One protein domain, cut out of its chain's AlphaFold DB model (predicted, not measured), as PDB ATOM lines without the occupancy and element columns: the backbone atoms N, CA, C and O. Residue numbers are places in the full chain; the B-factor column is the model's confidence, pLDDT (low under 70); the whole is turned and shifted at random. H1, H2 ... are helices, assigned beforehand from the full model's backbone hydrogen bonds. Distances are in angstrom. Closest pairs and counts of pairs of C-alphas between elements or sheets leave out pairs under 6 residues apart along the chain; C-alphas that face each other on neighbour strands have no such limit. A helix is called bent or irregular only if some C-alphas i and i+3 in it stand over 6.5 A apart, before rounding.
ATOM      1  N   GLU A  63     102.682 151.125 151.341       59.47
ATOM      2  CA  GLU A  63     101.317 150.854 150.882       59.47
ATOM      3  C   GLU A  63     101.193 150.753 149.356       59.47
ATOM      4  O   GLU A  63     100.267 150.110 148.870       59.47
ATOM      5  N   ARG A  64     102.137 151.319 148.588       58.38
ATOM      6  CA  ARG A  64     102.158 151.200 147.121       58.38
ATOM      7  C   ARG A  64     102.777 149.895 146.614       58.38
ATOM      8  O   ARG A  64     102.670 149.621 145.425       58.38
ATOM      9  N   GLY A  65     103.386 149.077 147.484       57.38
ATOM     10  CA  GLY A  65     103.839 147.709 147.180       57.38
ATOM     11  C   GLY A  65     104.470 147.530 145.791       57.38
ATOM     12  O   GLY A  65     105.553 148.047 145.523       57.38
ATOM     13  N   ALA A  66     103.776 146.803 144.907       50.06
ATOM     14  CA  ALA A  66     104.216 146.508 143.540       50.06
ATOM     15  C   ALA A  66     104.383 147.753 142.640       50.06
ATOM     16  O   ALA A  66     105.313 147.790 141.841       50.06
ATOM     17  N   GLU A  67     103.570 148.803 142.800       55.03
ATOM     18  CA  GLU A  67     103.727 150.052 142.029       55.03
ATOM     19  C   GLU A  67     105.021 150.787 142.400       55.03
ATOM     20  O   GLU A  67     105.699 151.358 141.546       55.03
ATOM     21  N   ALA A  68     105.414 150.722 143.677       57.59
ATOM     22  CA  ALA A  68     106.696 151.254 144.120       57.59
ATOM     23  C   ALA A  68     107.879 150.472 143.516       57.59
ATOM     24  O   ALA A  68     108.977 151.015 143.422       57.59
ATOM     25  N   PHE A  69     107.678 149.229 143.062       57.06
ATOM     26  CA  PHE A  69     108.721 148.412 142.438       57.06
ATOM     27  C   PHE A  69     109.057 148.863 141.012       57.06
ATOM     28  O   PHE A  69     110.235 148.879 140.631       57.06
ATOM     29  N   ASP A  70     108.051 149.281 140.242       60.25
ATOM     30  CA  ASP A  70     108.250 149.868 138.914       60.25
ATOM     31  C   ASP A  70     108.960 151.220 139.019       60.25
ATOM     32  O   ASP A  70     109.923 151.473 138.285       60.25
ATOM     33  N   ASP A  71     108.583 152.032 140.011       64.38
ATOM     34  CA  ASP A  71     109.248 153.298 140.316       64.38
ATOM     35  C   ASP A  71     110.705 153.069 140.780       64.38
ATOM     36  O   ASP A  71     111.627 153.689 140.245       64.38
ATOM     37  N   ILE A  72     110.971 152.120 141.693       66.31
ATOM     38  CA  ILE A  72     112.341 151.768 142.129       66.31
ATOM     39  C   ILE A  72     113.169 151.246 140.949       66.31
ATOM     40  O   ILE A  72     114.331 151.623 140.788       66.31
ATOM     41  N   SER A  73     112.588 150.412 140.088       64.69
ATOM     42  CA  SER A  73     113.271 149.861 138.912       64.69
ATOM     43  C   SER A  73     113.589 150.936 137.871       64.69
ATOM     44  O   SER A  73     114.684 150.940 137.294       64.69
ATOM     45  N   ALA A  74     112.668 151.871 137.632       66.50
ATOM     46  CA  ALA A  74     112.875 153.013 136.749       66.50
ATOM     47  C   ALA A  74     113.965 153.947 137.293       66.50
ATOM     48  O   ALA A  74     114.877 154.337 136.554       66.50
ATOM     49  N   ILE A  75     113.949 154.234 138.598       66.38
ATOM     50  CA  ILE A  75     114.979 155.062 139.227       66.38
ATOM     51  C   ILE A  75     116.332 154.346 139.243       66.38
ATOM     52  O   ILE A  75     117.346 154.951 138.898       66.38
ATOM     53  N   ALA A  76     116.383 153.044 139.519       66.62
ATOM     54  CA  ALA A  76     117.622 152.272 139.446       66.62
ATOM     55  C   ALA A  76     118.237 152.294 138.032       66.62
ATOM     56  O   ALA A  76     119.462 152.370 137.886       66.62
ATOM     57  N   LYS A  77     117.413 152.277 136.972       69.06
ATOM     58  CA  LYS A  77     117.876 152.466 135.583       69.06
ATOM     59  C   LYS A  77     118.439 153.876 135.357       69.06
ATOM     60  O   LYS A  77     119.474 153.997 134.698       69.06
ATOM     61  N   ARG A  78     117.827 154.909 135.946       68.94
ATOM     62  CA  ARG A  78     118.310 156.303 135.906       68.94
ATOM     63  C   ARG A  78     119.641 156.481 136.644       68.94
ATOM     64  O   ARG A  78     120.569 157.065 136.096       68.94
ATOM     65  N   ILE A  79     119.811 155.874 137.822       66.94
ATOM     66  CA  ILE A  79     121.086 155.887 138.570       66.94
ATOM     67  C   ILE A  79     122.217 155.189 137.797       66.94
ATOM     68  O   ILE A  79     123.383 155.599 137.875       66.94
ATOM     69  N   LYS A  80     121.885 154.144 137.028       67.75
ATOM     70  CA  LYS A  80     122.816 153.446 136.127       67.75
ATOM     71  C   LYS A  80     123.093 154.209 134.823       67.75
ATOM     72  O   LYS A  80     123.826 153.690 133.989       67.75
ATOM     73  N   GLY A  81     122.516 155.399 134.633       66.81
ATOM     74  CA  GLY A  81     122.691 156.216 133.429       66.81
ATOM     75  C   GLY A  81     122.047 155.622 132.176       66.81
ATOM     76  O   GLY A  81     122.400 156.008 131.070       66.81
ATOM     77  N   LYS A  82     121.126 154.660 132.329       69.31
ATOM     78  CA  LYS A  82     120.463 154.004 131.191       69.31
ATOM     79  C   LYS A  82     119.287 154.810 130.643       69.31
ATOM     80  O   LYS A  82     118.882 154.579 129.511       69.31
ATOM     81  N   VAL A  83     118.699 155.684 131.460       68.06
ATOM     82  CA  VAL A  83     117.488 156.444 131.126       68.06
ATOM     83  C   VAL A  83     117.560 157.823 131.773       68.06
ATOM     84  O   VAL A  83     117.799 157.910 132.975       68.06
ATOM     85  N   GLY A  84     117.281 158.872 130.998       69.00
ATOM     86  CA  GLY A  84     117.136 160.243 131.493       69.00
ATOM     87  C   GLY A  84     118.430 160.889 132.010       69.00
ATOM     88  O   GLY A  84     119.503 160.282 131.962       69.00
ATOM     89  N   PRO A  85     118.341 162.139 132.495       75.38
ATOM     90  CA  PRO A  85     119.471 162.814 133.118       75.38
ATOM     91  C   PRO A  85     119.863 162.113 134.428       75.38
ATOM     92  O   PRO A  85     118.997 161.522 135.089       75.38
ATOM     93  N   PRO A  86     121.141 162.190 134.842       76.88
ATOM     94  CA  PRO A  86     121.566 161.660 136.132       76.88
ATOM     95  C   PRO A  86     120.758 162.299 137.277       76.88
ATOM     96  O   PRO A  86     120.252 163.413 137.123       76.88
ATOM     97  N   PRO A  87     120.605 161.603 138.416       80.75
ATOM     98  CA  PRO A  87     119.901 162.164 139.563       80.75
ATOM     99  C   PRO A  87     120.654 163.362 140.139       80.75
ATOM    100  O   PRO A  87     121.894 163.326 140.197       80.75
ATOM    101  N   THR A  88     119.917 164.382 140.582       84.56
ATOM    102  CA  THR A  88     120.490 165.492 141.361       84.56
ATOM    103  C   THR A  88     120.855 165.029 142.771       84.56
ATOM    104  O   THR A  88     120.528 163.910 143.178       84.56
ATOM    105  N   ASP A  89     121.583 165.860 143.508       85.31
ATOM    106  CA  ASP A  89     122.027 165.519 144.860       85.31
ATOM    107  C   ASP A  89     120.852 165.509 145.844       85.31
ATOM    108  O   ASP A  89     120.738 164.602 146.668       85.31
ATOM    109  N   GLU A  90     119.903 166.434 145.688       83.25
ATOM    110  CA  GLU A  90     118.669 166.486 146.474       83.25
ATOM    111  C   GLU A  90     117.776 165.271 146.203       83.25
ATOM    112  O   GLU A  90     117.243 164.679 147.141       83.25
ATOM    113  N   GLU A  91     117.650 164.855 144.934       82.25
ATOM    114  CA  GLU A  91     116.921 163.633 144.569       82.25
ATOM    115  C   GLU A  91     117.544 162.407 145.244       82.25
ATOM    116  O   GLU A  91     116.833 161.562 145.785       82.25
ATOM    117  N   LEU A  92     118.877 162.319 145.249       82.94
ATOM    118  CA  LEU A  92     119.595 161.191 145.827       82.94
ATOM    119  C   LEU A  92     119.428 161.116 147.353       82.94
ATOM    120  O   LEU A  92     119.188 160.033 147.891       82.94
ATOM    121  N   LEU A  93     119.515 162.258 148.043       83.44
ATOM    122  CA  LEU A  93     119.295 162.348 149.488       83.44
ATOM    123  C   LEU A  93     117.844 162.022 149.864       83.44
ATOM    124  O   LEU A  93     117.612 161.311 150.844       83.44
ATOM    125  N   GLN A  94     116.874 162.472 149.065       84.12
ATOM    126  CA  GLN A  94     115.467 162.136 149.277       84.12
ATOM    127  C   GLN A  94     115.224 160.635 149.109       84.12
ATOM    128  O   GLN A  94     114.610 160.009 149.968       84.12
ATOM    129  N   TRP A  95     115.739 160.027 148.036       83.56
ATOM    130  CA  TRP A  95     115.580 158.589 147.809       83.56
ATOM    131  C   TRP A  95     116.243 157.759 148.900       83.56
ATOM    132  O   TRP A  95     115.700 156.727 149.297       83.56
ATOM    133  N   LEU A  96     117.389 158.206 149.416       84.75
ATOM    134  CA  LEU A  96     118.030 157.579 150.564       84.75
ATOM    135  C   LEU A  96     117.111 157.606 151.795       84.75
ATOM    136  O   LEU A  96     116.901 156.567 152.416       84.75
ATOM    137  N   ALA A  97     116.526 158.761 152.120       85.38
ATOM    138  CA  ALA A  97     115.626 158.905 153.265       85.38
ATOM    139  C   ALA A  97     114.327 158.090 153.109       85.38
ATOM    140  O   ALA A  97     113.911 157.401 154.044       85.38
ATOM    141  N   ASP A  98     113.711 158.123 151.925       83.31
ATOM    142  CA  ASP A  98     112.471 157.400 151.627       83.31
ATOM    143  C   ASP A  98     112.662 155.884 151.756       83.31
ATOM    144  O   ASP A  98     111.856 155.176 152.364       83.31
ATOM    145  N   THR A  99     113.765 155.375 151.208       83.94
ATOM    146  CA  THR A  99     114.074 153.941 151.241       83.94
ATOM    147  C   THR A  99     114.471 153.484 152.635       83.94
ATOM    148  O   THR A  99     114.032 152.418 153.067       83.94
ATOM    149  N   GLU A 100     115.191 154.314 153.397       85.06
ATOM    150  CA  GLU A 100     115.460 154.055 154.811       85.06
ATOM    151  C   GLU A 100     114.151 153.931 155.609       85.06
ATOM    152  O   GLU A 100     113.981 152.992 156.388       85.06
ATOM    153  N   ALA A 101     113.195 154.840 155.383       85.00
ATOM    154  CA  ALA A 101     111.897 154.821 156.052       85.00
ATOM    155  C   ALA A 101     111.101 153.539 155.755       85.00
ATOM    156  O   ALA A 101     110.467 152.988 156.658       85.00
ATOM    157  N   ILE A 102     111.156 153.040 154.519       83.38
ATOM    158  CA  ILE A 102     110.512 151.779 154.124       83.38
ATOM    159  C   ILE A 102     111.182 150.583 154.799       83.38
ATOM    160  O   ILE A 102     110.490 149.744 155.377       83.38
ATOM    161  N   LEU A 103     112.515 150.520 154.791       85.50
ATOM    162  CA  LEU A 103     113.254 149.432 155.437       85.50
ATOM    163  C   LEU A 103     112.981 149.375 156.940       85.50
ATOM    164  O   LEU A 103     112.834 148.294 157.495       85.50
ATOM    165  N   ILE A 104     112.820 150.519 157.602       87.06
ATOM    166  CA  ILE A 104     112.451 150.558 159.024       87.06
ATOM    167  C   ILE A 104     111.072 149.966 159.261       87.06
ATOM    168  O   ILE A 104     110.887 149.219 160.218       87.06
ATOM    169  N   GLN A 105     110.106 150.287 158.403       84.31
ATOM    170  CA  GLN A 105     108.772 149.708 158.502       84.31
ATOM    171  C   GLN A 105     108.815 148.186 158.323       84.31
ATOM    172  O   GLN A 105     108.187 147.470 159.101       84.31
ATOM    173  N   ILE A 106     109.618 147.697 157.375       85.88
ATOM    174  CA  ILE A 106     109.859 146.261 157.165       85.88
ATOM    175  C   ILE A 106     110.498 145.623 158.404       85.88
ATOM    176  O   ILE A 106     110.013 144.607 158.895       85.88
ATOM    177  N   MET A 107     111.540 146.242 158.967       84.00
ATOM    178  CA  MET A 107     112.206 145.764 160.186       84.00
ATOM    179  C   MET A 107     111.283 145.766 161.415       84.00
ATOM    180  O   MET A 107     111.504 145.004 162.351       84.00
ATOM    181  N   GLN A 108     110.247 146.610 161.428       87.38
ATOM    182  CA  GLN A 108     109.195 146.619 162.453       87.38
ATOM    183  C   GLN A 108     108.121 145.540 162.225       87.38
ATOM    184  O   GLN A 108     107.148 145.481 162.975       87.38
ATOM    185  N   GLY A 109     108.274 144.697 161.203       81.38
ATOM    186  CA  GLY A 109     107.345 143.620 160.873       81.38
ATOM    187  C   GLY A 109     106.185 144.042 159.972       81.38
ATOM    188  O   GLY A 109     105.294 143.231 159.723       81.38
ATOM    189  N   LYS A 110     106.167 145.282 159.457       82.88
ATOM    190  CA  LYS A 110     105.179 145.665 158.440       82.88
ATOM    191  C   LYS A 110     105.542 144.998 157.118       82.88
ATOM    192  O   LYS A 110     106.691 145.045 156.688       82.88
ATOM    193  N   ARG A 111     104.552 144.413 156.447       76.12
ATOM    194  CA  ARG A 111     104.734 143.808 155.126       76.12
ATOM    195  C   ARG A 111     104.178 144.705 154.023       76.12
ATOM    196  O   ARG A 111     103.135 145.327 154.236       76.12
ATOM    197  N   PRO A 112     104.843 144.768 152.858       75.00
ATOM    198  CA  PRO A 112     104.231 145.343 151.670       75.00
ATOM    199  C   PRO A 112     103.014 144.495 151.248       75.00
ATOM    200  O   PRO A 112     102.992 143.287 151.506       75.00
ATOM    201  N   PRO A 113     101.998 145.097 150.606       70.38
ATOM    202  CA  PRO A 113     100.870 144.352 150.062       70.38
ATOM    203  C   PRO A 113     101.323 143.471 148.885       70.38
ATOM    204  O   PRO A 113     102.122 143.910 148.057       70.38
ATOM    205  N   GLY A 114     100.806 142.242 148.797       70.56
ATOM    206  CA  GLY A 114     101.137 141.289 147.729       70.56
ATOM    207  C   GLY A 114     101.298 139.854 148.232       70.56
ATOM    208  O   GLY A 114     100.971 139.553 149.381       70.56
ATOM    209  N   SER A 115     101.791 138.962 147.366       72.50
ATOM    210  CA  SER A 115     102.168 137.605 147.779       72.50
ATOM    211  C   SER A 115     103.466 137.614 148.598       72.50
ATOM    212  O   SER A 115     104.256 138.556 148.514       72.50
ATOM    213  N   ASP A 116     103.730 136.548 149.361       76.75
ATOM    214  CA  ASP A 116     104.974 136.418 150.141       76.75
ATOM    215  C   ASP A 116     106.227 136.563 149.262       76.75
ATOM    216  O   ASP A 116     107.191 137.229 149.637       76.75
ATOM    217  N   ARG A 117     106.180 136.005 148.049       73.50
ATOM    218  CA  ARG A 117     107.273 136.085 147.076       73.50
ATOM    219  C   ARG A 117     107.498 137.511 146.567       73.50
ATOM    220  O   ARG A 117     108.643 137.923 146.366       73.50
ATOM    221  N   ASP A 118     106.422 138.266 146.362       70.69
ATOM    222  CA  ASP A 118     106.513 139.667 145.943       70.69
ATOM    223  C   ASP A 118     107.073 140.528 147.075       70.69
ATOM    224  O   ASP A 118     107.904 141.402 146.834       70.69
ATOM    225  N   ALA A 119     106.690 140.230 148.321       75.19
ATOM    226  CA  ALA A 119     107.214 140.906 149.497       75.19
ATOM    227  C   ALA A 119     108.724 140.685 149.665       75.19
ATOM    228  O   ALA A 119     109.457 141.649 149.869       75.19
ATOM    229  N   GLU A 120     109.216 139.453 149.522       81.00
ATOM    230  CA  GLU A 120     110.659 139.167 149.562       81.00
ATOM    231  C   GLU A 120     111.415 139.897 148.446       81.00
ATOM    232  O   GLU A 120     112.430 140.553 148.691       81.00
ATOM    233  N   THR A 121     110.883 139.850 147.223       79.50
ATOM    234  CA  THR A 121     111.479 140.531 146.065       79.50
ATOM    235  C   THR A 121     111.529 142.046 146.281       79.50
ATOM    236  O   THR A 121     112.546 142.683 145.994       79.50
ATOM    237  N   PHE A 122     110.466 142.621 146.849       79.31
ATOM    238  CA  PHE A 122     110.387 144.030 147.225       79.31
ATOM    239  C   PHE A 122     111.461 144.409 148.248       79.31
ATOM    240  O   PHE A 122     112.196 145.374 148.038       79.31
ATOM    241  N   VAL A 123     111.603 143.625 149.319       84.12
ATOM    242  CA  VAL A 123     112.589 143.862 150.383       84.12
ATOM    243  C   VAL A 123     114.016 143.842 149.824       84.12
ATOM    244  O   VAL A 123     114.807 144.738 150.131       84.12
ATOM    245  N   VAL A 124     114.332 142.893 148.935       85.06
ATOM    246  CA  VAL A 124     115.629 142.834 148.238       85.06
ATOM    247  C   VAL A 124     115.837 144.053 147.334       85.06
ATOM    248  O   VAL A 124     116.906 144.666 147.361       85.06
ATOM    249  N   GLY A 125     114.821 144.441 146.558       82.38
ATOM    250  CA  GLY A 125     114.885 145.588 145.651       82.38
ATOM    251  C   GLY A 125     115.132 146.912 146.376       82.38
ATOM    252  O   GLY A 125     116.043 147.657 146.007       82.38
ATOM    253  N   VAL A 126     114.373 147.181 147.443       84.50
ATOM    254  CA  VAL A 126     114.535 148.382 148.276       84.50
ATOM    255  C   VAL A 126     115.904 148.387 148.955       84.50
ATOM    256  O   VAL A 126     116.577 149.416 148.948       84.50
ATOM    257  N   SER A 127     116.353 147.246 149.485       87.81
ATOM    258  CA  SER A 127     117.661 147.127 150.145       87.81
ATOM    259  C   SER A 127     118.816 147.408 149.181       87.81
ATOM    260  O   SER A 127     119.696 148.217 149.477       87.81
ATOM    261  N   ALA A 128     118.782 146.821 147.981       85.56
ATOM    262  CA  ALA A 128     119.790 147.058 146.950       85.56
ATOM    263  C   ALA A 128     119.807 148.520 146.486       85.56
ATOM    264  O   ALA A 128     120.870 149.094 146.237       85.56
ATOM    265  N   PHE A 129     118.628 149.130 146.369       85.25
ATOM    266  CA  PHE A 129     118.495 150.520 145.964       85.25
ATOM    267  C   PHE A 129     119.020 151.482 147.040       85.25
ATOM    268  O   PHE A 129     119.838 152.347 146.726       85.25
ATOM    269  N   TYR A 130     118.666 151.261 148.308       87.94
ATOM    270  CA  TYR A 130     119.192 152.001 149.458       87.94
ATOM    271  C   TYR A 130     120.728 151.955 149.519       87.94
ATOM    272  O   TYR A 130     121.384 152.996 149.616       87.94
ATOM    273  N   MET A 131     121.325 150.767 149.360       88.38
ATOM    274  CA  MET A 131     122.784 150.619 149.309       88.38
ATOM    275  C   MET A 131     123.408 151.372 148.127       88.38
ATOM    276  O   MET A 131     124.480 151.965 148.260       88.38
ATOM    277  N   ASN A 132     122.740 151.401 146.970       86.69
ATOM    278  CA  ASN A 132     123.215 152.169 145.822       86.69
ATOM    279  C   ASN A 132     123.230 153.675 146.111       86.69
ATOM    280  O   ASN A 132     124.213 154.346 145.789       86.69
ATOM    281  N   CYS A 133     122.176 154.186 146.756       85.00
ATOM    282  CA  CYS A 133     122.097 155.578 147.189       85.00
ATOM    283  C   CYS A 133     123.244 155.919 148.149       85.00
ATOM    284  O   CYS A 133     123.956 156.885 147.890       85.00
ATOM    285  N   LEU A 134     123.515 155.087 149.164       85.62
ATOM    286  CA  LEU A 134     124.653 155.282 150.078       85.62
ATOM    287  C   LEU A 134     125.993 155.381 149.334       85.62
ATOM    288  O   LEU A 134     126.762 156.316 149.554       85.62
ATOM    289  N   ILE A 135     126.264 154.451 148.412       87.81
ATOM    290  CA  ILE A 135     127.506 154.449 147.625       87.81
ATOM    291  C   ILE A 135     127.613 155.717 146.770       87.81
ATOM    292  O   ILE A 135     128.695 156.289 146.631       87.81
ATOM    293  N   LYS A 136     126.510 156.152 146.158       84.75
ATOM    294  CA  LYS A 136     126.483 157.346 145.305       84.75
ATOM    295  C   LYS A 136     126.653 158.627 146.119       84.75
ATOM    296  O   LYS A 136     127.417 159.479 145.676       84.75
ATOM    297  N   CYS A 137     126.023 158.735 147.288       83.00
ATOM    298  CA  CYS A 137     126.214 159.868 148.189       83.00
ATOM    299  C   CYS A 137     127.677 159.959 148.640       83.00
ATOM    300  O   CYS A 137     128.260 161.035 148.570       83.00
ATOM    301  N   GLY A 138     128.303 158.827 148.991       84.44
ATOM    302  CA  GLY A 138     129.723 158.777 149.346       84.44
ATOM    303  C   GLY A 138     130.650 159.185 148.196       84.44
ATOM    304  O   GLY A 138     131.564 159.976 148.391       84.44
ATOM    305  N   LYS A 139     130.383 158.720 146.966       85.44
ATOM    306  CA  LYS A 139     131.154 159.114 145.768       85.44
ATOM    307  C   LYS A 139     131.026 160.593 145.403       85.44
ATOM    308  O   LYS A 139     131.889 161.106 144.702       85.44
ATOM    309  N   ARG A 140     129.925 161.230 145.797       84.62
ATOM    310  CA  ARG A 140     129.649 162.652 145.560       84.62
ATOM    311  C   ARG A 140     129.995 163.531 146.765       84.62
ATOM    312  O   ARG A 140     129.726 164.721 146.714       84.62
ATOM    313  N   GLU A 141     130.562 162.947 147.825       87.75
ATOM    314  CA  GLU A 141     130.916 163.641 149.071       87.75
ATOM    315  C   GLU A 141     129.739 164.423 149.681       87.75
ATOM    316  O   GLU A 141     129.913 165.488 150.272       87.75
ATOM    317  N   LEU A 142     128.519 163.894 149.535       83.00
ATOM    318  CA  LEU A 142     127.329 164.519 150.108       83.00
ATOM    319  C   LEU A 142     127.332 164.367 151.630       83.00
ATOM    320  O   LEU A 142     127.777 163.350 152.163       83.00
ATOM    321  N   ASP A 143     126.774 165.352 152.330       86.56
ATOM    322  CA  ASP A 143     126.514 165.244 153.766       86.56
ATOM    323  C   ASP A 143     125.218 164.449 153.984       86.56
ATOM    324  O   ASP A 143     124.115 164.944 153.743       86.56
ATOM    325  N   TYR A 144     125.348 163.181 154.381       83.62
ATOM    326  CA  TYR A 144     124.220 162.297 154.665       83.62
ATOM    327  C   TYR A 144     124.412 161.546 155.980       83.62
ATOM    328  O   TYR A 144     125.514 161.170 156.375       83.62
ATOM    329  N   SER A 145     123.292 161.270 156.642       80.81
ATOM    330  CA  SER A 145     123.228 160.422 157.828       80.81
ATOM    331  C   SER A 145     122.416 159.178 157.505       80.81
ATOM    332  O   SER A 145     121.410 159.251 156.806       80.81
ATOM    333  N   PHE A 146     122.825 158.043 158.061       84.19
ATOM    334  CA  PHE A 146     122.106 156.785 157.921       84.19
ATOM    335  C   PHE A 146     122.134 155.997 159.227       84.19
ATOM    336  O   PHE A 146     123.049 156.142 160.042       84.19
ATOM    337  N   ARG A 147     121.132 155.146 159.449       84.62
ATOM    338  CA  ARG A 147     121.078 154.271 160.623       84.62
ATOM    339  C   ARG A 147     121.893 153.000 160.377       84.62
ATOM    340  O   ARG A 147     121.536 152.220 159.493       84.62
ATOM    341  N   PRO A 148     122.915 152.699 161.208       84.56
ATOM    342  CA  PRO A 148     123.756 151.516 161.017       84.56
ATOM    343  C   PRO A 148     122.969 150.204 160.987       84.56
ATOM    344  O   PRO A 148     123.267 149.328 160.187       84.56
ATOM    345  N   LYS A 149     121.914 150.086 161.808       83.00
ATOM    346  CA  LYS A 149     121.047 148.897 161.830       83.00
ATOM    347  C   LYS A 149     120.291 148.684 160.515       83.00
ATOM    348  O   LYS A 149     120.115 147.546 160.107       83.00
ATOM    349  N   VAL A 150     119.861 149.767 159.866       83.50
ATOM    350  CA  VAL A 150     119.152 149.704 158.578       83.50
ATOM    351  C   VAL A 150     120.131 149.356 157.461       83.50
ATOM    352  O   VAL A 150     119.814 148.543 156.602       83.50
ATOM    353  N   ALA A 151     121.348 149.908 157.510       86.31
ATOM    354  CA  ALA A 151     122.408 149.553 156.570       86.31
ATOM    355  C   ALA A 151     122.861 148.096 156.696       86.31
ATOM    356  O   ALA A 151     123.009 147.437 155.674       86.31
ATOM    357  N   ALA A 152     123.020 147.579 157.917       85.69
ATOM    358  CA  ALA A 152     123.330 146.168 158.141       85.69
ATOM    359  C   ALA A 152     122.216 145.258 157.604       85.69
ATOM    360  O   ALA A 152     122.483 144.365 156.814       85.69
ATOM    361  N   PHE A 153     120.954 145.559 157.933       87.50
ATOM    362  CA  PHE A 153     119.809 144.818 157.403       87.50
ATOM    363  C   PHE A 153     119.771 144.820 155.869       87.50
ATOM    364  O   PHE A 153     119.586 143.772 155.251       87.50
ATOM    365  N   ALA A 154     119.965 145.986 155.247       87.56
ATOM    366  CA  ALA A 154     119.992 146.101 153.795       87.56
ATOM    367  C   ALA A 154     121.157 145.308 153.188       87.56
ATOM    368  O   ALA A 154     120.962 144.619 152.188       87.56
ATOM    369  N   TRP A 155     122.339 145.368 153.806       86.62
ATOM    370  CA  TRP A 155     123.511 144.601 153.394       86.62
ATOM    371  C   TRP A 155     123.227 143.099 153.432       86.62
ATOM    372  O   TRP A 155     123.280 142.466 152.382       86.62
ATOM    373  N   ASP A 156     122.808 142.565 154.580       86.50
ATOM    374  CA  ASP A 156     122.520 141.137 154.790       86.50
ATOM    375  C   ASP A 156     121.402 140.624 153.872       86.50
ATOM    376  O   ASP A 156     121.412 139.479 153.431       86.50
ATOM    377  N   THR A 157     120.439 141.485 153.535       84.25
ATOM    378  CA  THR A 157     119.365 141.170 152.581       84.25
ATOM    379  C   THR A 157     119.889 141.071 151.144       84.25
ATOM    380  O   THR A 157     119.375 140.301 150.332       84.25
ATOM    381  N   THR A 158     120.906 141.864 150.800       80.31
ATOM    382  CA  THR A 158     121.490 141.907 149.448       80.31
ATOM    383  C   THR A 158     122.681 140.977 149.257       80.31
ATOM    384  O   THR A 158     122.980 140.618 148.117       80.31
ATOM    385  N   ASP A 159     123.328 140.552 150.341       70.19
ATOM    386  CA  ASP A 159     124.491 139.670 150.324       70.19
ATOM    387  C   ASP A 159     124.213 138.335 149.606       70.19
ATOM    388  O   ASP A 159     124.963 138.004 148.691       70.19
ATOM    389  N   PRO A 160     123.071 137.641 149.809       60.69
ATOM    390  CA  PRO A 160     122.741 136.428 149.054       60.69
ATOM    391  C   PRO A 160     122.679 136.656 147.537       60.69
ATOM    392  O   PRO A 160     122.997 135.763 146.749       60.69
ATOM    393  N   LEU A 161     122.289 137.862 147.106       55.41
ATOM    394  CA  LEU A 161     122.259 138.249 145.697       55.41
ATOM    395  C   LEU A 161     123.675 138.515 145.166       55.41
ATOM    396  O   LEU A 161     123.990 138.125 144.042       55.41
ATOM    397  N   ALA A 162     124.536 139.143 145.973       51.94
ATOM    398  CA  ALA A 162     125.947 139.346 145.658       51.94
ATOM    399  C   ALA A 162     126.694 138.005 145.568       51.94
ATOM    400  O   ALA A 162     127.368 137.760 144.567       51.94
ATOM    401  N   THR A 163     126.472 137.087 146.517       50.66
ATOM    402  CA  THR A 163     127.041 135.731 146.502       50.66
ATOM    403  C   THR A 163     126.525 134.911 145.314       50.66
ATOM    404  O   THR A 163     127.278 134.158 144.699       50.66
ATOM    405  N   ALA A 164     125.249 135.050 144.930       49.62
ATOM    406  CA  ALA A 164     124.693 134.374 143.754       49.62
ATOM    407  C   ALA A 164     125.263 134.911 142.428       49.62
ATOM    408  O   ALA A 164     125.460 134.140 141.486       49.62
ATOM    409  N   ILE A 165     125.551 136.213 142.341       48.53
ATOM    410  CA  ILE A 165     126.224 136.828 141.188       48.53
ATOM    411  C   ILE A 165     127.695 136.395 141.134       48.53
ATOM    412  O   ILE A 165     128.176 136.021 140.067       48.53
ATOM    413  N   GLU A 166     128.388 136.361 142.272       43.88
ATOM    414  CA  GLU A 166     129.773 135.894 142.376       43.88
ATOM    415  C   GLU A 166     129.907 134.404 142.016       43.88
ATOM    416  O   GLU A 166     130.783 134.020 141.241       43.88
TER     417      GLU A 166
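This is residues 63 to 166 of the 174 residues of an uncharacterized protein of Vitrella brassicaformis (strain CCMP3155) (UniProt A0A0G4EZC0). The longest helix, H3, runs through the middle of this domain, and the other three helices pack on it at steep angles: H1 crosses one side of it, H2 folds against it as the other half of a helical hairpin, and H4 crosses it almost at right angles on the side opposite H1. H4 runs on past its contact with H3, which uses residues 151 to 158, to end at residue 166. The printed part has 104 residues, with four named helices in the order H1, H2, H3, H4 and no named strand, and its class is all helix. It is compact, with a radius of gyration of the C-alphas of 13.4 A, and its rounded outline spans 36 by 32 by 29 A.

Begin at residue 63 with H1, residues 63 to 79, and look across to H3, residues 116 to 139, the hub, which touches three other helices. H1 touches H3, whose residues 118 to 129 alone take part, and the closest C-alphas, those of Phe 69 and Phe 122, are 6.7 A apart. These two run the same way at a steep tilt of 38 degrees, only just past shallow. Go on to H2, residues 89 to 107, which forms a helical hairpin with H3. They touch with 21 pairs of C-alphas within 8 A, the closest being those of Leu 96 and Cys 133 at 5.7 A, and run opposite ways at a steep tilt of 37 degrees, only just past shallow. H1 and H2 are near each other, with 5 pairs of C-alphas within 10 A. Last comes H4, residues 148 to 166. It touches H3 about perpendicular, at 76 degrees, with its residues 151 to 158 alone meeting residues 123 to 131 alone; look at the closest C-alphas, those of Ser 127 and Ala 154, 4.5 A apart. H4 also touches H2 about perpendicular, at 87 degrees, through residues 150 to 154 of H4 and 100 to 104 of H2 alone, where the closest C-alphas, those of Leu 103 and Val 150, are 6.7 A apart. H1 and H4 are apart. The helix packing is mostly crossed, meaning that few of the touching pairs stand at a shallow tilt: here 0 of 4. In H2 and H3 every O i to N i+4 pair is within hydrogen-bond range; in H1 11 of 13 are, and in H4 13 of 15.

Find C-alpha 63 at (101.317, 150.854, 150.882); from there H1 runs 23.8 A to C-alpha 79. H1 is irregular, with C-alphas 63 and 66 9.0 A apart, and it has a kink of 38 degrees near residue 70. H2 measures 26.9 A from C-alpha 89 to C-alpha 107. Look next for C-alpha 116 at (104.974, 136.418, 150.141), where H3 begins its 34.9 A run to C-alpha 139. H4 covers 25.1 A from C-alpha 148 to C-alpha 166 at (129.773, 135.894, 142.376). H4 is only just irregular, with C-alphas 157 and 160 6.8 A apart, and it has a kink of 37 degrees near residue 160.

The two C-alphas farthest apart are those of Ser 115 and Glu 141, at 38.8 A. The printed part has no cut, and its three links, H1 to H2, H2 to H3 and H3 to H4, are short, with 9, 8 and 8 residues. Read the B-factor column for this predicted model's confidence: the mean pLDDT of the printed part is 76.6, and it is under 70 at residues 63 to 84 and 160 to 166.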